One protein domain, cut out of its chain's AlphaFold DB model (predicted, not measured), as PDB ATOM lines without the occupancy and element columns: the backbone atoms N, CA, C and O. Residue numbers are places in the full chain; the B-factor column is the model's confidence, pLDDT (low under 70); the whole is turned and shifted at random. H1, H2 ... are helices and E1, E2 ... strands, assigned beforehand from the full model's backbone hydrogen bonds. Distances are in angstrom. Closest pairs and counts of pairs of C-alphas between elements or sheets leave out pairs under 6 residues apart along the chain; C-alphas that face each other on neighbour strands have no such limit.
ATOM      1  N   PHE A 315      -9.660 -13.453   4.222       82.50
ATOM      2  CA  PHE A 315      -8.995 -14.739   4.036       82.50
ATOM      3  C   PHE A 315      -9.589 -15.511   2.846       82.50
ATOM      4  O   PHE A 315     -10.795 -15.735   2.745       82.50
ATOM      5  N   ARG A 316      -8.737 -15.944   1.907       78.44
ATOM      6  CA  ARG A 316      -9.167 -16.743   0.743       78.44
ATOM      7  C   ARG A 316      -9.670 -18.127   1.156       78.44
ATOM      8  O   ARG A 316      -9.289 -18.665   2.188       78.44
ATOM      9  N   LYS A 317     -10.440 -18.773   0.272       74.12
ATOM     10  CA  LYS A 317     -10.967 -20.129   0.503       74.12
ATOM     11  C   LYS A 317      -9.894 -21.182   0.821       74.12
ATOM     12  O   LYS A 317     -10.181 -22.114   1.562       74.12
ATOM     13  N   GLN A 318      -8.676 -21.035   0.301       64.94
ATOM     14  CA  GLN A 318      -7.559 -21.951   0.576       64.94
ATOM     15  C   GLN A 318      -7.151 -21.948   2.059       64.94
ATOM     16  O   GLN A 318      -6.836 -23.003   2.606       64.94
ATOM     17  N   LEU A 319      -7.280 -20.804   2.744       68.38
ATOM     18  CA  LEU A 319      -7.061 -20.701   4.188       68.38
ATOM     19  C   LEU A 319      -8.114 -21.465   4.998       68.38
ATOM     20  O   LEU A 319      -7.843 -21.798   6.141       68.38
ATOM     21  N   ASN A 320      -9.273 -21.828   4.430       66.12
ATOM     22  CA  ASN A 320     -10.255 -22.638   5.162       66.12
ATOM     23  C   ASN A 320      -9.754 -24.029   5.470       66.12
ATOM     24  O   ASN A 320     -10.139 -24.565   6.492       66.12
ATOM     25  N   SER A 321      -8.968 -24.623   4.569       68.62
ATOM     26  CA  SER A 321      -8.399 -25.945   4.817       68.62
ATOM     27  C   SER A 321      -7.434 -25.871   5.997       68.62
ATOM     28  O   SER A 321      -7.417 -26.751   6.849       68.62
ATOM     29  N   ALA A 322      -6.688 -24.768   6.106       68.06
ATOM     30  CA  ALA A 322      -5.842 -24.528   7.261       68.06
ATOM     31  C   ALA A 322      -6.704 -24.293   8.525       68.06
ATOM     32  O   ALA A 322      -6.650 -25.004   9.522       68.06
ATOM     33  N   VAL A 323      -7.617 -23.344   8.477       69.19
ATOM     34  CA  VAL A 323      -8.477 -23.032   9.615       69.19
ATOM     35  C   VAL A 323      -9.310 -24.240  10.089       69.19
ATOM     36  O   VAL A 323      -9.439 -24.454  11.292       69.19
ATOM     37  N   SER A 324      -9.840 -25.065   9.180       69.50
ATOM     38  CA  SER A 324     -10.599 -26.278   9.521       69.50
ATOM     39  C   SER A 324      -9.719 -27.366  10.135       69.50
ATOM     40  O   SER A 324     -10.181 -28.106  10.999       69.50
ATOM     41  N   LYS A 325      -8.436 -27.418   9.759       70.56
ATOM     42  CA  LYS A 325      -7.400 -28.224  10.425       70.56
ATOM     43  C   LYS A 325      -6.954 -27.639  11.779       70.56
ATOM     44  O   LYS A 325      -6.144 -28.257  12.476       70.56
ATOM     45  N   GLY A 326      -7.490 -26.482  12.174       68.81
ATOM     46  CA  GLY A 326      -7.198 -25.811  13.438       68.81
ATOM     47  C   GLY A 326      -5.987 -24.879  13.398       68.81
ATOM     48  O   GLY A 326      -5.486 -24.520  14.463       68.81
ATOM     49  N   TYR A 327      -5.502 -24.491  12.212       73.31
ATOM     50  CA  TYR A 327      -4.457 -23.470  12.115       73.31
ATOM     51  C   TYR A 327      -5.019 -22.107  12.539       73.31
ATOM     52  O   TYR A 327      -6.100 -21.690  12.111       73.31
ATOM     53  N   GLN A 328      -4.276 -21.418  13.400       74.75
ATOM     54  CA  GLN A 328      -4.623 -20.086  13.874       74.75
ATOM     55  C   GLN A 328      -4.091 -19.050  12.888       74.75
ATOM     56  O   GLN A 328      -2.917 -19.088  12.533       74.75
ATOM     57  N   LEU A 329      -4.954 -18.128  12.458       84.25
ATOM     58  CA  LEU A 329      -4.577 -17.035  11.562       84.25
ATOM     59  C   LEU A 329      -4.010 -15.879  12.386       84.25
ATOM     60  O   LEU A 329      -4.755 -14.994  12.823       84.25
ATOM     61  N   GLN A 330      -2.701 -15.924  12.632       87.75
ATOM     62  CA  GLN A 330      -2.013 -14.938  13.460       87.75
ATOM     63  C   GLN A 330      -1.670 -13.688  12.641       87.75
ATOM     64  O   GLN A 330      -0.860 -13.727  11.715       87.75
ATOM     65  N   THR A 331      -2.317 -12.584  13.003       90.56
ATOM     66  CA  THR A 331      -2.087 -11.226  12.497       90.56
ATOM     67  C   THR A 331      -1.075 -10.493  13.375       90.56
ATOM     68  O   THR A 331      -0.970 -10.785  14.567       90.56
ATOM     69  N   ALA A 332      -0.361  -9.518  12.813       90.50
ATOM     70  CA  ALA A 332       0.641  -8.745  13.544       90.50
ATOM     71  C   ALA A 332       0.561  -7.252  13.218       90.50
ATOM     72  O   ALA A 332       0.367  -6.863  12.069       90.50
ATOM     73  N   TRP A 333       0.714  -6.414  14.240       91.00
ATOM     74  CA  TRP A 333       0.783  -4.961  14.097       91.00
ATOM     75  C   TRP A 333       2.212  -4.525  13.777       91.00
ATOM     76  O   TRP A 333       3.168  -5.166  14.215       91.00
ATOM     77  N   HIS A 334       2.369  -3.440  13.018       90.19
ATOM     78  CA  HIS A 334       3.694  -2.891  12.758       90.19
ATOM     79  C   HIS A 334       4.248  -2.180  14.013       90.19
ATOM     80  O   HIS A 334       3.591  -1.272  14.522       90.19
ATOM     81  N   PRO A 335       5.463  -2.520  14.481       79.75
ATOM     82  CA  PRO A 335       6.017  -2.049  15.761       79.75
ATOM     83  C   PRO A 335       6.341  -0.546  15.823       79.75
ATOM     84  O   PRO A 335       6.467   0.001  16.903       79.75
ATOM     85  N   GLY A 336       6.502   0.127  14.681       78.38
ATOM     86  CA  GLY A 336       6.708   1.588  14.624       78.38
ATOM     87  C   GLY A 336       5.624   2.357  13.865       78.38
ATOM     88  O   GLY A 336       5.665   3.580  13.783       78.38
ATOM     89  N   ASN A 337       4.657   1.652  13.275       82.81
ATOM     90  CA  ASN A 337       3.631   2.251  12.425       82.81
ATOM     91  C   ASN A 337       2.278   1.757  12.909       82.81
ATOM     92  O   ASN A 337       1.733   0.759  12.443       82.81
ATOM     93  N   THR A 338       1.726   2.507  13.849       80.00
ATOM     94  CA  THR A 338       0.437   2.222  14.475       80.00
ATOM     95  C   THR A 338      -0.692   2.057  13.450       80.00
ATOM     96  O   THR A 338      -1.682   1.394  13.734       80.00
ATOM     97  N   SER A 339      -0.551   2.579  12.231       88.81
ATOM     98  CA  SER A 339      -1.565   2.454  11.186       88.81
ATOM     99  C   SER A 339      -1.547   1.158  10.375       88.81
ATOM    100  O   SER A 339      -2.451   0.993   9.571       88.81
ATOM    101  N   CYS A 340      -0.603   0.230  10.544       93.19
ATOM    102  CA  CYS A 340      -0.526  -0.939   9.656       93.19
ATOM    103  C   CYS A 340      -0.719  -2.271  10.394       93.19
ATOM    104  O   CYS A 340       0.007  -2.588  11.340       93.19
ATOM    105  N   LEU A 341      -1.664  -3.081   9.905       94.25
ATOM    106  CA  LEU A 341      -1.901  -4.457  10.345       94.25
ATOM    107  C   LEU A 341      -1.538  -5.447   9.234       94.25
ATOM    108  O   LEU A 341      -2.095  -5.399   8.141       94.25
ATOM    109  N   TYR A 342      -0.664  -6.396   9.540       93.25
ATOM    110  CA  TYR A 342      -0.217  -7.440   8.627       93.25
ATOM    111  C   TYR A 342      -1.055  -8.698   8.810       93.25
ATOM    112  O   TYR A 342      -1.265  -9.190   9.924       93.25
ATOM    113  N   ILE A 343      -1.550  -9.214   7.689       92.25
ATOM    114  CA  ILE A 343      -2.561 -10.260   7.632       92.25
ATOM    115  C   ILE A 343      -2.031 -11.444   6.813       92.25
ATOM    116  O   ILE A 343      -1.596 -11.247   5.670       92.25
ATOM    117  N   PRO A 344      -2.089 -12.676   7.357       88.00
ATOM    118  CA  PRO A 344      -1.730 -13.881   6.619       88.00
ATOM    119  C   PRO A 344      -2.627 -14.084   5.396       88.00
ATOM    120  O   PRO A 344      -3.848 -13.917   5.458       88.00
ATOM    121  N   GLY A 345      -2.021 -14.457   4.270       81.81
ATOM    122  CA  GLY A 345      -2.714 -14.694   3.009       81.81
ATOM    123  C   GLY A 345      -2.242 -15.967   2.309       81.81
ATOM    124  O   GLY A 345      -1.175 -16.504   2.588       81.81
ATOM    125  N   ALA A 346      -3.066 -16.455   1.379       70.62
ATOM    126  CA  ALA A 346      -2.887 -17.743   0.699       70.62
ATOM    127  C   ALA A 346      -1.808 -17.757  -0.404       70.62
ATOM    128  O   ALA A 346      -1.724 -18.721  -1.150       70.62
ATOM    129  N   THR A 347      -1.055 -16.666  -0.534       72.38
ATOM    130  CA  THR A 347      -0.028 -16.446  -1.566       72.38
ATOM    131  C   THR A 347       0.956 -15.375  -1.126       72.38
ATOM    132  O   THR A 347       2.140 -15.440  -1.410       72.38
ATOM    133  N   ASN A 348       0.442 -14.352  -0.455       82.69
ATOM    134  CA  ASN A 348       1.122 -13.120  -0.110       82.69
ATOM    135  C   ASN A 348       0.652 -12.657   1.263       82.69
ATOM    136  O   ASN A 348      -0.486 -12.912   1.665       82.69
ATOM    137  N   VAL A 349       1.512 -11.921   1.952       88.25
ATOM    138  CA  VAL A 349       1.104 -11.145   3.119       88.25
ATOM    139  C   VAL A 349       0.312  -9.931   2.640       88.25
ATOM    140  O   VAL A 349       0.644  -9.323   1.622       88.25
ATOM    141  N   ARG A 350      -0.762  -9.584   3.347       91.75
ATOM    142  CA  ARG A 350      -1.541  -8.371   3.078       91.75
ATOM    143  C   ARG A 350      -1.364  -7.372   4.205       91.75
ATOM    144  O   ARG A 350      -1.151  -7.775   5.344       91.75
ATOM    145  N   VAL A 351      -1.489  -6.092   3.895       94.12
ATOM    146  CA  VAL A 351      -1.438  -5.004   4.869       94.12
ATOM    147  C   VAL A 351      -2.774  -4.290   4.848       94.12
ATOM    148  O   VAL A 351      -3.243  -3.881   3.793       94.12
ATOM    149  N   LEU A 352      -3.411  -4.171   6.005       95.75
ATOM    150  CA  LEU A 352      -4.546  -3.287   6.210       95.75
ATOM    151  C   LEU A 352      -4.015  -1.973   6.778       95.75
ATOM    152  O   LEU A 352      -3.487  -1.950   7.892       95.75
ATOM    153  N   ASP A 353      -4.150  -0.897   6.009       95.31
ATOM    154  CA  ASP A 353      -3.907   0.454   6.500       95.31
ATOM    155  C   ASP A 353      -5.141   0.939   7.270       95.31
ATOM    156  O   ASP A 353      -6.220   1.099   6.712       95.31
ATOM    157  N   MET A 354      -4.980   1.193   8.563       94.06
ATOM    158  CA  MET A 354      -6.016   1.651   9.481       94.06
ATOM    159  C   MET A 354      -6.478   3.087   9.215       94.06
ATOM    160  O   MET A 354      -7.547   3.467   9.694       94.06
ATOM    161  N   ARG A 355      -5.703   3.903   8.486       93.12
ATOM    162  CA  ARG A 355      -6.108   5.273   8.120       93.12
ATOM    163  C   ARG A 355      -7.130   5.244   7.000       93.12
ATOM    164  O   ARG A 355      -8.153   5.917   7.076       93.12
ATOM    165  N   THR A 356      -6.848   4.455   5.970       94.50
ATOM    166  CA  THR A 356      -7.694   4.347   4.777       94.50
ATOM    167  C   THR A 356      -8.682   3.185   4.845       94.50
ATOM    168  O   THR A 356      -9.610   3.132   4.039       94.50
ATOM    169  N   MET A 357      -8.493   2.256   5.787       93.75
ATOM    170  CA  MET A 357      -9.168   0.954   5.864       93.75
ATOM    171  C   MET A 357      -9.054   0.152   4.558       93.75
ATOM    172  O   MET A 357      -9.927  -0.656   4.232       93.75
ATOM    173  N   LYS A 358      -7.978   0.383   3.794       94.56
ATOM    174  CA  LYS A 358      -7.703  -0.307   2.532       94.56
ATOM    175  C   LYS A 358      -6.733  -1.454   2.747       94.56
ATOM    176  O   LYS A 358      -5.814  -1.385   3.560       94.56
ATOM    177  N   LEU A 359      -6.970  -2.516   1.986       93.62
ATOM    178  CA  LEU A 359      -6.164  -3.720   2.009       93.62
ATOM    179  C   LEU A 359      -5.207  -3.727   0.818       93.62
ATOM    180  O   LEU A 359      -5.638  -3.756  -0.335       93.62
ATOM    181  N   GLU A 360      -3.918  -3.767   1.109       92.75
ATOM    182  CA  GLU A 360      -2.836  -3.820   0.138       92.75
ATOM    183  C   GLU A 360      -2.138  -5.180   0.180       92.75
ATOM    184  O   GLU A 360      -2.182  -5.916   1.168       92.75
ATOM    185  N   SER A 361      -1.514  -5.557  -0.930       88.94
ATOM    186  CA  SER A 361      -0.837  -6.842  -1.091       88.94
ATOM    187  C   SER A 361       0.672  -6.633  -1.130       88.94
ATOM    188  O   SER A 361       1.166  -5.967  -2.037       88.94
ATOM    189  N   LEU A 362       1.415  -7.304  -0.249       86.06
ATOM    190  CA  LEU A 362       2.874  -7.348  -0.313       86.06
ATOM    191  C   LEU A 362       3.318  -8.476  -1.240       86.06
ATOM    192  O   LEU A 362       3.408  -9.640  -0.849       86.06
ATOM    193  N   ALA A 363       3.588  -8.122  -2.496       81.12
ATOM    194  CA  ALA A 363       3.981  -9.082  -3.521       81.12
ATOM    195  C   ALA A 363       5.337  -9.750  -3.226       81.12
ATOM    196  O   ALA A 363       5.508 -10.931  -3.511       81.12
ATOM    197  N   PHE A 364       6.294  -9.056  -2.603       77.38
ATOM    198  CA  PHE A 364       7.618  -9.639  -2.343       77.38
ATOM    199  C   PHE A 364       7.576 -10.798  -1.340       77.38
ATOM    200  O   PHE A 364       8.303 -11.774  -1.491       77.38
ATOM    201  N   ALA A 365       6.650 -10.750  -0.377       65.62
ATOM    202  CA  ALA A 365       6.428 -11.829   0.581       65.62
ATOM    203  C   ALA A 365       5.773 -13.072  -0.063       65.62
ATOM    204  O   ALA A 365       5.444 -14.022   0.637       65.62
ATOM    205  N   SER A 366       5.584 -13.077  -1.389       64.69
ATOM    206  CA  SER A 366       5.195 -14.243  -2.194       64.69
ATOM    207  C   SER A 366       6.319 -14.773  -3.093       64.69
ATOM    208  O   SER A 366       6.203 -15.867  -3.645       64.69
ATOM    209  N   ALA A 367       7.418 -14.022  -3.247       57.91
ATOM    210  CA  ALA A 367       8.481 -14.363  -4.182       57.91
ATOM    211  C   ALA A 367       9.175 -15.672  -3.764       57.91
ATOM    212  O   ALA A 367       9.684 -15.804  -2.650       57.91
ATOM    213  N   GLY A 368       9.177 -16.657  -4.667       55.84
ATOM    214  CA  GLY A 368       9.775 -17.974  -4.426       55.84
ATOM    215  C   GLY A 368       8.878 -18.963  -3.675       55.84
ATOM    216  O   GLY A 368       9.383 -19.945  -3.127       55.84
ATOM    217  N   PHE A 369       7.567 -18.715  -3.624       56.12
ATOM    218  CA  PHE A 369       6.581 -19.689  -3.173       56.12
ATOM    219  C   PHE A 369       5.700 -20.171  -4.320       56.12
ATOM    220  O   PHE A 369       5.386 -19.431  -5.250       56.12
ATOM    221  N   ASP A 370       5.271 -21.426  -4.216       60.28
ATOM    222  CA  ASP A 370       4.148 -21.930  -4.995       60.28
ATOM    223  C   ASP A 370       2.906 -21.069  -4.656       60.28
ATOM    224  O   ASP A 370       2.660 -20.803  -3.477       60.28
ATOM    225  N   PRO A 371       2.108 -20.606  -5.637       55.97
ATOM    226  CA  PRO A 371       0.860 -19.870  -5.398       55.97
ATOM    227  C   PRO A 371      -0.181 -20.621  -4.537       55.97
ATOM    228  O   PRO A 371      -1.257 -20.094  -4.256       55.97
ATOM    229  N   LEU A 372       0.100 -21.856  -4.126       60.91
ATOM    230  CA  LEU A 372      -0.684 -22.627  -3.163       60.91
ATOM    231  C   LEU A 372      -0.196 -22.492  -1.704       60.91
ATOM    232  O   LEU A 372      -0.747 -23.138  -0.808       60.91
ATOM    233  N   VAL A 373       0.837 -21.688  -1.447       63.44
ATOM    234  CA  VAL A 373       1.467 -21.523  -0.129       63.44
ATOM    235  C   VAL A 373       0.686 -20.532   0.727       63.44
ATOM    236  O   VAL A 373       0.568 -19.351   0.418       63.44
ATOM    237  N   VAL A 374       0.195 -21.024   1.863       68.81
ATOM    238  CA  VAL A 374      -0.641 -20.271   2.794       68.81
ATOM    239  C   VAL A 374       0.137 -19.883   4.042       68.81
ATOM    240  O   VAL A 374       0.314 -20.716   4.926       68.81
ATOM    241  N   PHE A 375       0.530 -18.618   4.164       77.12
ATOM    242  CA  PHE A 375       1.024 -18.125   5.448       77.12
ATOM    243  C   PHE A 375      -0.088 -18.226   6.484       77.12
ATOM    244  O   PHE A 375      -1.196 -17.750   6.236       77.12
ATOM    245  N   ASP A 376       0.189 -18.849   7.624       80.31
ATOM    246  CA  ASP A 376      -0.773 -18.983   8.717       80.31
ATOM    247  C   ASP A 376      -0.432 -18.047   9.882       80.31
ATOM    248  O   ASP A 376      -1.341 -17.512  10.520       80.31
ATOM    249  N   LYS A 377       0.858 -17.768  10.108       85.50
ATOM    250  CA  LYS A 377       1.313 -16.857  11.163       85.50
ATOM    251  C   LYS A 377       2.281 -15.809  10.666       85.50
ATOM    252  O   LYS A 377       3.187 -16.112   9.892       85.50
ATOM    253  N   ILE A 378       2.118 -14.598  11.182       87.75
ATOM    254  CA  ILE A 378       2.998 -13.469  10.908       87.75
ATOM    255  C   ILE A 378       3.437 -12.832  12.222       87.75
ATOM    256  O   ILE A 378       2.632 -12.685  13.142       87.75
ATOM    257  N   VAL A 379       4.705 -12.431  12.287       87.44
ATOM    258  CA  VAL A 379       5.277 -11.601  13.352       87.44
ATOM    259  C   VAL A 379       6.112 -10.496  12.716       87.44
ATOM    260  O   VAL A 379       6.813 -10.746  11.741       87.44
ATOM    261  N   LEU A 380       6.053  -9.282  13.264       88.19
ATOM    262  CA  LEU A 380       6.970  -8.201  12.908       88.19
ATOM    263  C   LEU A 380       7.848  -7.858  14.101       88.19
ATOM    264  O   LEU A 380       7.364  -7.792  15.229       88.19
ATOM    265  N   VAL A 381       9.124  -7.607  13.833       87.12
ATOM    266  CA  VAL A 381      10.101  -7.207  14.844       87.12
ATOM    267  C   VAL A 381      10.869  -5.997  14.339       87.12
ATOM    268  O   VAL A 381      11.474  -6.060  13.275       87.12
ATOM    269  N   SER A 382      10.849  -4.900  15.095       87.25
ATOM    270  CA  SER A 382      11.720  -3.752  14.832       87.25
ATOM    271  C   SER A 382      13.035  -3.953  15.563       87.25
ATOM    272  O   SER A 382      13.050  -4.173  16.773       87.25
ATOM    273  N   LEU A 383      14.129  -3.893  14.822       85.50
ATOM    274  CA  LEU A 383      15.484  -3.998  15.321       85.50
ATOM    275  C   LEU A 383      16.115  -2.622  15.203       85.50
ATOM    276  O   LEU A 383      16.281  -2.092  14.107       85.50
ATOM    277  N   GLN A 384      16.430  -2.027  16.346       81.62
ATOM    278  CA  GLN A 384      17.192  -0.789  16.379       81.62
ATOM    279  C   GLN A 384      18.672  -1.139  16.304       81.62
ATOM    280  O   GLN A 384      19.125  -2.035  17.023       81.62
ATOM    281  N   ALA A 385      19.414  -0.432  15.453       68.44
ATOM    282  CA  ALA A 385      20.864  -0.452  15.521       68.44
ATOM    283  C   ALA A 385      21.260   0.101  16.898       68.44
ATOM    284  O   ALA A 385      21.070   1.280  17.206       68.44
ATOM    285  N   THR A 386      21.694  -0.783  17.796       59.97
ATOM    286  CA  THR A 386      22.251  -0.347  19.070       59.97
ATOM    287  C   THR A 386      23.610   0.240  18.757       59.97
ATOM    288  O   THR A 386      24.564  -0.523  18.608       59.97
ATOM    289  N   ARG A 387      23.688   1.574  18.678       55.47
ATOM    290  CA  ARG A 387      24.970   2.273  18.625       55.47
ATOM    291  C   ARG A 387      25.811   1.780  19.791       55.47
ATOM    292  O   ARG A 387      25.524   2.076  20.954       55.47
ATOM    293  N   SER A 418      18.154   4.648  12.960       68.00
ATOM    294  CA  SER A 418      17.764   3.717  11.914       68.00
ATOM    295  C   SER A 418      17.224   2.423  12.533       68.00
ATOM    296  O   SER A 418      17.837   1.808  13.410       68.00
ATOM    297  N   SER A 419      16.025   2.027  12.110       82.94
ATOM    298  CA  SER A 419      15.352   0.829  12.606       82.94
ATOM    299  C   SER A 419      15.042  -0.101  11.445       82.94
ATOM    300  O   SER A 419      14.258   0.264  10.578       82.94
ATOM    301  N   VAL A 420      15.589  -1.313  11.454       87.56
ATOM    302  CA  VAL A 420      15.261  -2.342  10.461       87.56
ATOM    303  C   VAL A 420      14.044  -3.115  10.949       87.56
ATOM    304  O   VAL A 420      14.045  -3.648  12.059       87.56
ATOM    305  N   THR A 421      12.999  -3.217  10.130       89.69
ATOM    306  CA  THR A 421      11.815  -4.019  10.477       89.69
ATOM    307  C   THR A 421      11.853  -5.364   9.765       89.69
ATOM    308  O   THR A 421      11.858  -5.439   8.540       89.69
ATOM    309  N   VAL A 422      11.845  -6.448  10.540       90.25
ATOM    310  CA  VAL A 422      11.860  -7.824  10.044       90.25
ATOM    311  C   VAL A 422      10.456  -8.414  10.108       90.25
ATOM    312  O   VAL A 422       9.835  -8.463  11.168       90.25
ATOM    313  N   LEU A 423       9.971  -8.904   8.970       91.50
ATOM    314  CA  LEU A 423       8.732  -9.662   8.837       91.50
ATOM    315  C   LEU A 423       9.055 -11.155   8.893       91.50
ATOM    316  O   LEU A 423       9.724 -11.665   8.001       91.50
ATOM    317  N   LEU A 424       8.552 -11.874   9.893       90.94
ATOM    318  CA  LEU A 424       8.600 -13.333   9.941       90.94
ATOM    319  C   LEU A 424       7.247 -13.912   9.537       90.94
ATOM    320  O   LEU A 424       6.215 -13.551  10.102       90.94
ATOM    321  N   GLY A 425       7.254 -14.840   8.585       88.31
ATOM    322  CA  GLY A 425       6.075 -15.571   8.135       88.31
ATOM    323  C   GLY A 425       6.276 -17.070   8.302       88.31
ATOM    324  O   GLY A 425       7.269 -17.625   7.826       88.31
ATOM    325  N   SER A 426       5.329 -17.730   8.965       86.69
ATOM    326  CA  SER A 426       5.278 -19.187   9.044       86.69
ATOM    327  C   SER A 426       4.426 -19.757   7.917       86.69
ATOM    328  O   SER A 426       3.368 -19.222   7.577       86.69
ATOM    329  N   PHE A 427       4.911 -20.851   7.339       80.50
ATOM    330  CA  PHE A 427       4.189 -21.687   6.397       80.50
ATOM    331  C   PHE A 427       4.611 -23.144   6.591       80.50
ATOM    332  O   PHE A 427       5.797 -23.466   6.485       80.50
ATOM    333  N   ARG A 428       3.637 -24.039   6.810       79.44
ATOM    334  CA  ARG A 428       3.879 -25.466   7.101       79.44
ATOM    335  C   ARG A 428       4.907 -25.622   8.232       79.44
ATOM    336  O   ARG A 428       4.685 -25.118   9.327       79.44
ATOM    337  N   SER A 429       6.019 -26.293   7.949       79.50
ATOM    338  CA  SER A 429       7.149 -26.504   8.842       79.50
ATOM    339  C   SER A 429       8.284 -25.514   8.582       79.50
ATOM    340  O   SER A 429       9.434 -25.831   8.827       79.50
ATOM    341  N   THR A 430       8.022 -24.347   8.000       85.06
ATOM    342  CA  THR A 430       9.071 -23.365   7.706       85.06
ATOM    343  C   THR A 430       8.705 -21.994   8.245       85.06
ATOM    344  O   THR A 430       7.536 -21.601   8.258       85.06
ATOM    345  N   VAL A 431       9.714 -21.258   8.697       88.88
ATOM    346  CA  VAL A 431       9.611 -19.848   9.069       88.88
ATOM    347  C   VAL A 431      10.608 -19.085   8.222       88.88
ATOM    348  O   VAL A 431      11.804 -19.353   8.274       88.88
ATOM    349  N   ARG A 432      10.128 -18.135   7.430       90.50
ATOM    350  CA  ARG A 432      10.977 -17.256   6.626       90.50
ATOM    351  C   ARG A 432      10.941 -15.851   7.195       90.50
ATOM    352  O   ARG A 432       9.923 -15.438   7.744       90.50
ATOM    353  N   ALA A 433      12.053 -15.145   7.064       91.00
ATOM    354  CA  ALA A 433      12.192 -13.772   7.513       91.00
ATOM    355  C   ALA A 433      12.593 -12.871   6.351       91.00
ATOM    356  O   ALA A 433      13.534 -13.184   5.621       91.00
ATOM    357  N   TRP A 434      11.901 -11.747   6.212       92.38
ATOM    358  CA  TRP A 434      12.179 -10.712   5.226       92.38
ATOM    359  C   TRP A 434      12.511  -9.407   5.916       92.38
ATOM    360  O   TRP A 434      11.924  -9.073   6.942       92.38
ATOM    361  N   ASP A 435      13.408  -8.653   5.307       90.94
ATOM    362  CA  ASP A 435      13.520  -7.230   5.568       90.94
ATOM    363  C   ASP A 435      12.351  -6.519   4.874       90.94
ATOM    364  O   ASP A 435      12.142  -6.663   3.665       90.94
ATOM    365  N   LEU A 436      11.551  -5.808   5.664       89.81
ATOM    366  CA  LEU A 436      10.349  -5.130   5.200       89.81
ATOM    367  C   LEU A 436      10.663  -3.917   4.319       89.81
ATOM    368  O   LEU A 436       9.840  -3.572   3.482       89.81
ATOM    369  N   GLU A 437      11.820  -3.277   4.484       88.25
ATOM    370  CA  GLU A 437      12.180  -2.084   3.712       88.25
ATOM    371  C   GLU A 437      12.787  -2.465   2.366       88.25
ATOM    372  O   GLU A 437      12.449  -1.908   1.324       88.25
ATOM    373  N   THR A 438      13.680  -3.454   2.379       88.31
ATOM    374  CA  THR A 438      14.428  -3.858   1.180       88.31
ATOM    375  C   THR A 438      13.751  -4.986   0.416       88.31
ATOM    376  O   THR A 438      14.170  -5.316  -0.693       88.31
ATOM    377  N   HIS A 439      12.709  -5.583   1.002       90.69
ATOM    378  CA  HIS A 439      11.956  -6.714   0.460       90.69
ATOM    379  C   HIS A 439      12.808  -7.980   0.254       90.69
ATOM    380  O   HIS A 439      12.391  -8.915  -0.436       90.69
ATOM    381  N   GLN A 440      14.006  -8.030   0.843       89.88
ATOM    382  CA  GLN A 440      14.939  -9.140   0.691       89.88
ATOM    383  C   GLN A 440      14.657 -10.237   1.717       89.88
ATOM    384  O   GLN A 440      14.375  -9.974   2.886       89.88
ATOM    385  N   LEU A 441      14.750 -11.493   1.274       90.06
ATOM    386  CA  LEU A 441      14.724 -12.644   2.171       90.06
ATOM    387  C   LEU A 441      16.032 -12.679   2.970       90.06
ATOM    388  O   LEU A 441      17.100 -12.806   2.378       90.06
ATOM    389  N   LEU A 442      15.927 -12.615   4.297       88.94
ATOM    390  CA  LEU A 442      17.066 -12.641   5.213       88.94
ATOM    391  C   LEU A 442      17.497 -14.072   5.544       88.94
ATOM    392  O   LEU A 442      18.680 -14.402   5.524       88.94
ATOM    393  N   PHE A 443      16.534 -14.925   5.903       88.62
ATOM    394  CA  PHE A 443      16.788 -16.323   6.254       88.62
ATOM    395  C   PHE A 443      15.510 -17.174   6.210       88.62
ATOM    396  O   PHE A 443      14.388 -16.664   6.173       88.62
ATOM    397  N   SER A 444      15.694 -18.497   6.235       89.62
ATOM    398  CA  SER A 444      14.631 -19.500   6.331       89.62
ATOM    399  C   SER A 444      15.019 -20.557   7.359       89.62
ATOM    400  O   SER A 444      16.124 -21.090   7.310       89.62
ATOM    401  N   ILE A 445      14.101 -20.874   8.263       87.44
ATOM    402  CA  ILE A 445      14.223 -21.905   9.293       87.44
ATOM    403  C   ILE A 445      13.284 -23.037   8.906       87.44
ATOM    404  O   ILE A 445      12.095 -22.802   8.694       87.44
ATOM    405  N   ASP A 446      13.806 -24.254   8.826       85.75
ATOM    406  CA  ASP A 446      12.987 -25.453   8.702       85.75
ATOM    407  C   ASP A 446      12.736 -26.032  10.098       85.75
ATOM    408  O   ASP A 446      13.652 -26.477  10.789       85.75
ATOM    409  N   THR A 447      11.487 -25.979  10.543       76.38
ATOM    410  CA  THR A 447      11.034 -26.498  11.829       76.38
ATOM    411  C   THR A 447      10.869 -28.019  11.814       76.38
ATOM    412  O   THR A 447      10.789 -28.601  12.892       76.38
ATOM    413  N   SER A 448      10.856 -28.665  10.637       70.56
ATOM    414  CA  SER A 448      10.709 -30.128  10.518       70.56
ATOM    415  C   SER A 448      11.947 -30.915  10.963       70.56
ATOM    416  O   SER A 448      11.865 -32.104  11.263       70.56
ATOM    417  N   TYR A 449      13.103 -30.253  11.057       60.47
ATOM    418  CA  TYR A 449      14.367 -30.868  11.469       60.47
ATOM    419  C   TYR A 449      14.542 -30.978  12.988       60.47
ATOM    420  O   TYR A 449      15.621 -31.351  13.449       60.47
ATOM    421  N   SER A 450      13.507 -30.688  13.786       55.09
ATOM    422  CA  SER A 450      13.571 -30.786  15.250       55.09
ATOM    423  C   SER A 450      13.537 -32.243  15.756       55.09
ATOM    424  O   SER A 450      12.671 -32.646  16.520       55.09
ATOM    425  N   GLU A 460       3.924 -31.576  11.830       57.44
ATOM    426  CA  GLU A 460       4.432 -30.855  13.001       57.44
ATOM    427  C   GLU A 460       3.896 -29.424  12.978       57.44
ATOM    428  O   GLU A 460       4.489 -28.498  12.425       57.44
ATOM    429  N   ASN A 461       2.700 -29.256  13.528       66.50
ATOM    430  CA  ASN A 461       1.992 -28.000  13.447       66.50
ATOM    431  C   ASN A 461       2.590 -27.059  14.479       66.50
ATOM    432  O   ASN A 461       2.328 -27.179  15.682       66.50
ATOM    433  N   LEU A 462       3.378 -26.105  13.983       71.06
ATOM    434  CA  LEU A 462       3.694 -24.903  14.729       71.06
ATOM    435  C   LEU A 462       2.368 -24.327  15.237       71.06
ATOM    436  O   LEU A 462       1.446 -24.074  14.463       71.06
ATOM    437  N   LEU A 463       2.247 -24.170  16.544       68.31
ATOM    438  CA  LEU A 463       1.084 -23.597  17.203       68.31
ATOM    439  C   LEU A 463       1.203 -22.080  17.262       68.31
ATOM    440  O   LEU A 463       0.234 -21.386  16.970       68.31
ATOM    441  N   HIS A 464       2.394 -21.568  17.575       73.56
ATOM    442  CA  HIS A 464       2.634 -20.138  17.700       73.56
ATOM    443  C   HIS A 464       4.039 -19.754  17.240       73.56
ATOM    444  O   HIS A 464       4.989 -20.528  17.379       73.56
ATOM    445  N   LEU A 465       4.137 -18.546  16.691       80.94
ATOM    446  CA  LEU A 465       5.386 -17.890  16.347       80.94
ATOM    447  C   LEU A 465       5.440 -16.583  17.135       80.94
ATOM    448  O   LEU A 465       4.540 -15.752  17.009       80.94
ATOM    449  N   ALA A 466       6.497 -16.408  17.918       81.75
ATOM    450  CA  ALA A 466       6.827 -15.150  18.567       81.75
ATOM    451  C   ALA A 466       8.285 -14.808  18.266       81.75
ATOM    452  O   ALA A 466       9.124 -15.698  18.140       81.75
ATOM    453  N   ALA A 467       8.588 -13.524  18.133       81.69
ATOM    454  CA  ALA A 467       9.943 -13.057  17.904       81.69
ATOM    455  C   ALA A 467      10.121 -11.676  18.529       81.69
ATOM    456  O   ALA A 467       9.163 -10.903  18.608       81.69
ATOM    457  N   TRP A 468      11.330 -11.378  18.993       85.69
ATOM    458  CA  TRP A 468      11.660 -10.099  19.612       85.69
ATOM    459  C   TRP A 468      13.146  -9.767  19.447       85.69
ATOM    460  O   TRP A 468      13.955 -10.674  19.235       85.69
ATOM    461  N   PRO A 469      13.533  -8.481  19.542       82.81
ATOM    462  CA  PRO A 469      14.936  -8.094  19.497       82.81
ATOM    463  C   PRO A 469      15.669  -8.751  20.662       82.81
ATOM    464  O   PRO A 469      15.229  -8.646  21.812       82.81
ATOM    465  N   ALA A 470      16.778  -9.421  20.379       79.69
ATOM    466  CA  ALA A 470      17.646  -9.892  21.441       79.69
ATOM    467  C   ALA A 470      18.255  -8.656  22.115       79.69
ATOM    468  O   ALA A 470      18.898  -7.828  21.468       79.69
ATOM    469  N   GLY A 471      17.988  -8.481  23.410       70.06
ATOM    470  CA  GLY A 471      18.522  -7.341  24.152       70.06
ATOM    471  C   GLY A 471      20.055  -7.349  24.106       70.06
ATOM    472  O   GLY A 471      20.641  -8.434  24.144       70.06
ATOM    473  N   PRO A 472      20.719  -6.178  24.051       60.59
ATOM    474  CA  PRO A 472      22.172  -6.124  24.041       60.59
ATOM    475  C   PRO A 472      22.696  -6.847  25.282       60.59
ATOM    476  O   PRO A 472      22.441  -6.438  26.421       60.59
ATOM    477  N   PRO A 505      22.932 -13.018  19.926       78.69
ATOM    478  CA  PRO A 505      21.899 -12.965  18.902       78.69
ATOM    479  C   PRO A 505      21.396 -11.525  18.744       78.69
ATOM    480  O   PRO A 505      21.535 -10.707  19.650       78.69
ATOM    481  N   VAL A 506      20.834 -11.220  17.576       81.06
ATOM    482  CA  VAL A 506      20.168  -9.937  17.276       81.06
ATOM    483  C   VAL A 506      18.651 -10.091  17.392       81.06
ATOM    484  O   VAL A 506      17.935  -9.147  17.715       81.06
ATOM    485  N   LEU A 507      18.153 -11.301  17.153       83.44
ATOM    486  CA  LEU A 507      16.738 -11.627  17.127       83.44
ATOM    487  C   LEU A 507      16.521 -12.950  17.855       83.44
ATOM    488  O   LEU A 507      17.103 -13.954  17.464       83.44
ATOM    489  N   ASP A 508      15.659 -12.974  18.860       83.81
ATOM    490  CA  ASP A 508      15.206 -14.215  19.480       83.81
ATOM    491  C   ASP A 508      13.866 -14.624  18.861       83.81
ATOM    492  O   ASP A 508      12.956 -13.804  18.712       83.81
ATOM    493  N   VAL A 509      13.735 -15.896  18.489       82.12
ATOM    494  CA  VAL A 509      12.515 -16.480  17.920       82.12
ATOM    495  C   VAL A 509      12.073 -17.652  18.783       82.12
ATOM    496  O   VAL A 509      12.822 -18.603  18.988       82.12
ATOM    497  N   CYS A 510      10.836 -17.602  19.264       81.12
ATOM    498  CA  CYS A 510      10.198 -18.684  19.994       81.12
ATOM    499  C   CYS A 510       9.180 -19.393  19.099       81.12
ATOM    500  O   CYS A 510       8.232 -18.792  18.581       81.12
ATOM    501  N   LEU A 511       9.394 -20.693  18.930       80.94
ATOM    502  CA  LEU A 511       8.526 -21.602  18.203       80.94
ATOM    503  C   LEU A 511       7.783 -22.459  19.218       80.94
ATOM    504  O   LEU A 511       8.394 -23.270  19.910       80.94
ATOM    505  N   VAL A 512       6.465 -22.302  19.295       76.44
ATOM    506  CA  VAL A 512       5.628 -23.163  20.136       76.44
ATOM    507  C   VAL A 512       4.974 -24.192  19.236       76.44
ATOM    508  O   VAL A 512       4.300 -23.830  18.273       76.44
ATOM    509  N   ARG A 513       5.159 -25.472  19.537       78.25
ATOM    510  CA  ARG A 513       4.551 -26.604  18.832       78.25
ATOM    511  C   ARG A 513       3.202 -26.974  19.459       78.25
ATOM    512  O   ARG A 513       2.893 -26.614  20.594       78.25
ATOM    513  N   ARG A 514       2.364 -27.700  18.711       69.62
ATOM    514  CA  ARG A 514       1.034 -28.145  19.177       69.62
ATOM    515  C   ARG A 514       1.085 -29.092  20.381       69.62
ATOM    516  O   ARG A 514       0.147 -29.097  21.172       69.62
ATOM    517  N   ASP A 515       2.161 -29.859  20.520       69.88
ATOM    518  CA  ASP A 515       2.444 -30.720  21.679       69.88
ATOM    519  C   ASP A 515       2.851 -29.931  22.939       69.88
ATOM    520  O   ASP A 515       3.020 -30.519  24.005       69.88
ATOM    521  N   GLY A 516       2.967 -28.603  22.840       66.50
ATOM    522  CA  GLY A 516       3.394 -27.727  23.927       66.50
ATOM    523  C   GLY A 516       4.910 -27.566  24.026       66.50
ATOM    524  O   GLY A 516       5.363 -26.769  24.846       66.50
ATOM    525  N   ALA A 517       5.699 -28.256  23.193       69.44
ATOM    526  CA  ALA A 517       7.139 -28.042  23.152       69.44
ATOM    527  C   ALA A 517       7.441 -26.614  22.679       69.44
ATOM    528  O   ALA A 517       6.868 -26.130  21.697       69.44
ATOM    529  N   MET A 518       8.348 -25.940  23.382       73.50
ATOM    530  CA  MET A 518       8.829 -24.613  23.015       73.50
ATOM    531  C   MET A 518      10.300 -24.696  22.624       73.50
ATOM    532  O   MET A 518      11.115 -25.195  23.396       73.50
ATOM    533  N   SER A 519      10.635 -24.161  21.454       76.44
ATOM    534  CA  SER A 519      12.014 -24.009  20.996       76.44
ATOM    535  C   SER A 519      12.345 -22.525  20.915       76.44
ATOM    536  O   SER A 519      11.734 -21.799  20.130       76.44
ATOM    537  N   LEU A 520      13.309 -22.075  21.719       79.81
ATOM    538  CA  LEU A 520      13.852 -20.721  21.655       79.81
ATOM    539  C   LEU A 520      15.129 -20.732  20.813       79.81
ATOM    540  O   LEU A 520      16.051 -21.500  21.085       79.81
ATOM    541  N   MET A 521      15.180 -19.885  19.790       81.56
ATOM    542  CA  MET A 521      16.291 -19.788  18.852       81.56
ATOM    543  C   MET A 521      16.804 -18.350  18.802       81.56
ATOM    544  O   MET A 521      16.090 -17.452  18.365       81.56
ATOM    545  N   GLY A 522      18.053 -18.145  19.218       84.06
ATOM    546  CA  GLY A 522      18.765 -16.887  19.017       84.06
ATOM    547  C   GLY A 522      19.359 -16.831  17.611       84.06
ATOM    548  O   GLY A 522      20.133 -17.703  17.216       84.06
ATOM    549  N   LEU A 523      19.000 -15.809  16.845       83.50
ATOM    550  CA  LEU A 523      19.388 -15.623  15.454       83.50
ATOM    551  C   LEU A 523      20.325 -14.433  15.306       83.50
ATOM    552  O   LEU A 523      20.082 -13.336  15.812       83.50
ATOM    553  N   ARG A 524      21.385 -14.648  14.528       84.88
ATOM    554  CA  ARG A 524      22.360 -13.624  14.145       84.88
ATOM    555  C   ARG A 524      22.615 -13.671  12.631       84.88
ATOM    556  O   ARG A 524      23.693 -14.084  12.201       84.88
ATOM    557  N   PRO A 525      21.625 -13.327  11.789       81.44
ATOM    558  CA  PRO A 525      21.787 -13.398  10.341       81.44
ATOM    559  C   PRO A 525      22.852 -12.397   9.880       81.44
ATOM    560  O   PRO A 525      22.765 -11.212  10.195       81.44
ATOM    561  N   ARG A 526      23.847 -12.851   9.106       82.19
ATOM    562  CA  ARG A 526      24.924 -11.975   8.600       82.19
ATOM    563  C   ARG A 526      24.386 -10.804   7.780       82.19
ATOM    564  O   ARG A 526      24.856  -9.691   7.955       82.19
ATOM    565  N   GLN A 527      23.383 -11.048   6.938       81.44
ATOM    566  CA  GLN A 527      22.742 -10.004   6.130       81.44
ATOM    567  C   GLN A 527      22.076  -8.935   7.001       81.44
ATOM    568  O   GLN A 527      22.154  -7.753   6.696       81.44
ATOM    569  N   LEU A 528      21.466  -9.346   8.114       81.56
ATOM    570  CA  LEU A 528      20.834  -8.433   9.057       81.56
ATOM    571  C   LEU A 528      21.873  -7.593   9.807       81.56
ATOM    572  O   LEU A 528      21.695  -6.390   9.941       81.56
ATOM    573  N   LEU A 529      22.985  -8.204  10.232       81.75
ATOM    574  CA  LEU A 529      24.112  -7.472  10.819       81.75
ATOM    575  C   LEU A 529      24.716  -6.462   9.843       81.75
ATOM    576  O   LEU A 529      24.935  -5.323  10.223       81.75
ATOM    577  N   GLN A 530      24.953  -6.874   8.593       83.50
ATOM    578  CA  GLN A 530      25.481  -5.992   7.549       83.50
ATOM    579  C   GLN A 530      24.548  -4.811   7.285       83.50
ATOM    580  O   GLN A 530      25.011  -3.704   7.056       83.50
ATOM    581  N   ARG A 531      23.229  -5.025   7.323       79.31
ATOM    582  CA  ARG A 531      22.256  -3.936   7.173       79.31
ATOM    583  C   ARG A 531      22.310  -2.962   8.339       79.31
ATOM    584  O   ARG A 531      22.367  -1.762   8.098       79.31
ATOM    585  N   LEU A 532      22.341  -3.482   9.563       79.75
ATOM    586  CA  LEU A 532      22.455  -2.656  10.761       79.75
ATOM    587  C   LEU A 532      23.773  -1.860  10.771       79.75
ATOM    588  O   LEU A 532      23.744  -0.700  11.152       79.75
ATOM    589  N   SER A 533      24.886  -2.425  10.283       77.69
ATOM    590  CA  SER A 533      26.185  -1.730  10.236       77.69
ATOM    591  C   SER A 533      26.318  -0.730   9.079       77.69
ATOM    592  O   SER A 533      26.806   0.374   9.272       77.69
ATOM    593  N   VAL A 534      25.869  -1.074   7.864       74.62
ATOM    594  CA  VAL A 534      25.965  -0.171   6.693       74.62
ATOM    595  C   VAL A 534      25.121   1.087   6.894       74.62
ATOM    596  O   VAL A 534      25.474   2.163   6.410       74.62
ATOM    597  N   GLN A 535      23.999   0.967   7.604       64.06
ATOM    598  CA  GLN A 535      23.145   2.111   7.897       64.06
ATOM    599  C   GLN A 535      23.812   3.089   8.878       64.06
ATOM    600  O   GLN A 535      23.631   4.295   8.727       64.06
ATOM    601  N   GLU A 536      24.650   2.594   9.796       65.75
ATOM    602  CA  GLU A 536      25.470   3.429  10.685       65.75
ATOM    603  C   GLU A 536      26.543   4.207   9.898       65.75
ATOM    604  O   GLU A 536      26.630   5.427  10.035       65.75
ATOM    605  N   GLU A 537      27.285   3.547   8.998       70.94
ATOM    606  CA  GLU A 537      28.337   4.192   8.187       70.94
ATOM    607  C   GLU A 537      27.781   5.270   7.236       70.94
ATOM    608  O   GLU A 537      28.373   6.337   7.056       70.94
ATOM    609  N   CYS A 538      26.615   5.027   6.624       65.06
ATOM    610  CA  CYS A 538      25.980   6.012   5.743       65.06
ATOM    611  C   CYS A 538      25.531   7.265   6.509       65.06
ATOM    612  O   CYS A 538      25.603   8.372   5.970       65.06
ATOM    613  N   GLU A 539      25.057   7.103   7.748       65.69
ATOM    614  CA  GLU A 539      24.697   8.232   8.608       65.69
ATOM    615  C   GLU A 539      25.928   9.057   8.997       65.69
ATOM    616  O   GLU A 539      25.838  10.281   9.032       65.69
ATOM    617  N   GLU A 540      27.074   8.420   9.245       70.50
ATOM    618  CA  GLU A 540      28.326   9.106   9.590       70.50
ATOM    619  C   GLU A 540      28.856   9.956   8.423       70.50
ATOM    620  O   GLU A 540      29.108  11.153   8.578       70.50
ATOM    621  N   LEU A 541      28.905   9.396   7.208       73.00
ATOM    622  CA  LEU A 541      29.408  10.102   6.020       73.00
ATOM    623  C   LEU A 541      28.559  11.321   5.618       73.00
ATOM    624  O   LEU A 541      29.085  12.314   5.105       73.00
ATOM    625  N   VAL A 542      27.240  11.270   5.831       73.00
ATOM    626  CA  VAL A 542      26.346  12.411   5.561       73.00
ATOM    627  C   VAL A 542      26.616  13.571   6.524       73.00
ATOM    628  O   VAL A 542      26.421  14.732   6.156       73.00
ATOM    629  N   GLU A 543      27.079  13.284   7.736       66.38
ATOM    630  CA  GLU A 543      27.366  14.296   8.750       66.38
ATOM    631  C   GLU A 543      28.714  14.968   8.507       66.38
ATOM    632  O   GLU A 543      28.762  16.198   8.459       66.38
ATOM    633  N   ASP A 544      29.745  14.196   8.159       70.62
ATOM    634  CA  ASP A 544      31.034  14.725   7.690       70.62
ATOM    635  C   ASP A 544      30.871  15.680   6.494       70.62
ATOM    636  O   ASP A 544      31.573  16.690   6.362       70.62
ATOM    637  N   ALA A 545      29.925  15.376   5.599       71.12
ATOM    638  CA  ALA A 545      29.624  16.209   4.439       71.12
ATOM    639  C   ALA A 545      28.866  17.502   4.794       71.12
ATOM    640  O   ALA A 545      29.021  18.505   4.089       71.12
ATOM    641  N   LYS A 546      28.051  17.508   5.859       70.56
ATOM    642  CA  LYS A 546      27.343  18.708   6.339       70.56
ATOM    643  C   LYS A 546      28.257  19.615   7.156       70.56
ATOM    644  O   LYS A 546      28.219  20.827   6.958       70.56
ATOM    645  N   GLU A 547      29.115  19.050   8.001       71.56
ATOM    646  CA  GLU A 547      30.065  19.816   8.812       71.56
ATOM    647  C   GLU A 547      31.081  20.564   7.930       71.56
ATOM    648  O   GLU A 547      31.310  21.761   8.106       71.56
TER     649      GLU A 547
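AT A GLANCE: This is residues 315 to 387, 418 to 450, 460 to 472 and 505 to 547 of the 812 residues of an uncharacterized protein of Cystoisospora suis (UniProt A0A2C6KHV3). Three small antiparallel sheets are stacked face to face like the blades of a fan, E1 to E4, then E5 to E8 in the middle, then E9 to E11; their edge strands E1, E5 and E9 form a row along one side of the stack. H1 and the long H2 lie at opposite ends of the longest axis; residues 526 to 535 of H2 pack on the middle sheet and residues 540 to 547 stick out. The 162 printed residues hold two named helices and eleven named strands, H1, E1 to E11, H2, a mixed class. The whole is compact, with a radius of gyration of the C-alphas of 16.9 A, yet elongated, spanning 61 by 39 by 27 A.

HOW THE PARTS SIT: H1, residues 319 to 324, is not on any of the three sheets. E1, residues 332 to 334, E2, 337 to 343, E3, 349 to 353, and E4, 358 to 362, form a meander, each strand the antiparallel neighbour of the one before, with N 332 and O 342 at 3.0 A, N 341 and O 352 at 2.9 A, and N 351 and O 360 at 2.8 A, within hydrogen-bond range. E5, residues 377 to 384, pairs antiparallel with E6, 419 to 427 (N 381 to O 422, 2.9 A); E6, E7, 430 to 435, and E8, 441 to 446, form a second meander (N 425 to O 432, 2.9 A; N 431 to O 445, 2.8 A). The closest C-alphas of E1 and E5, Ala 332 and Val 379, are 5.4 A apart. The sheet of E9, residues 462 to 469, E10, 507 to 513, and E11, 518 to 523, is antiparallel (N 466 to O 510, 3.0 A; N 509 to O 521, 2.8 A). The closest C-alphas of E5 and E9, Val 381 and Trp 468, are 5.8 A apart. The three sheets make a stack of sheets, face to face in turn: the best planes of the first two are 36 degrees apart, those of the last two 19 degrees. H2, residues 526 to 547, is on the sheet E5 E6 E7 E8, in two layers, at a height over the sheet of 13.2 A; it runs along the strands, at 23 degrees to E6 on the local plane. The closest C-alphas of E8 and H2, Leu 442 and Gln 527, are 6.3 A apart. In H1 every O i to N i+4 pair is within hydrogen-bond range, in H2 17 of 18.

IN THESE COORDINATES: H1 begins at C-alpha 319, (-7.061, -20.701, 4.188). E5 measures 23.2 A, E6 25.9 A from (15.352, 0.829, 12.606) at C-alpha 419, and E9 20.8 A. H2, 32.2 A long, ends at C-alpha 547, (30.065, 19.816, 8.812).

THE WHOLE: The C-alphas of Ser 324 and Glu 547, farthest apart, are 61.5 A from each other. Three cuts leave gaps between C-alphas of 10.0 A from 387 to 418, 9.4 A from 450 to 460 and 8.6 A from 472 to 505. Of the links printed whole, E4 to E5 is long. Mean pLDDT of the printed part is 79.2; 37 residues are under 70, among them 318 to 324 and 365 to 374.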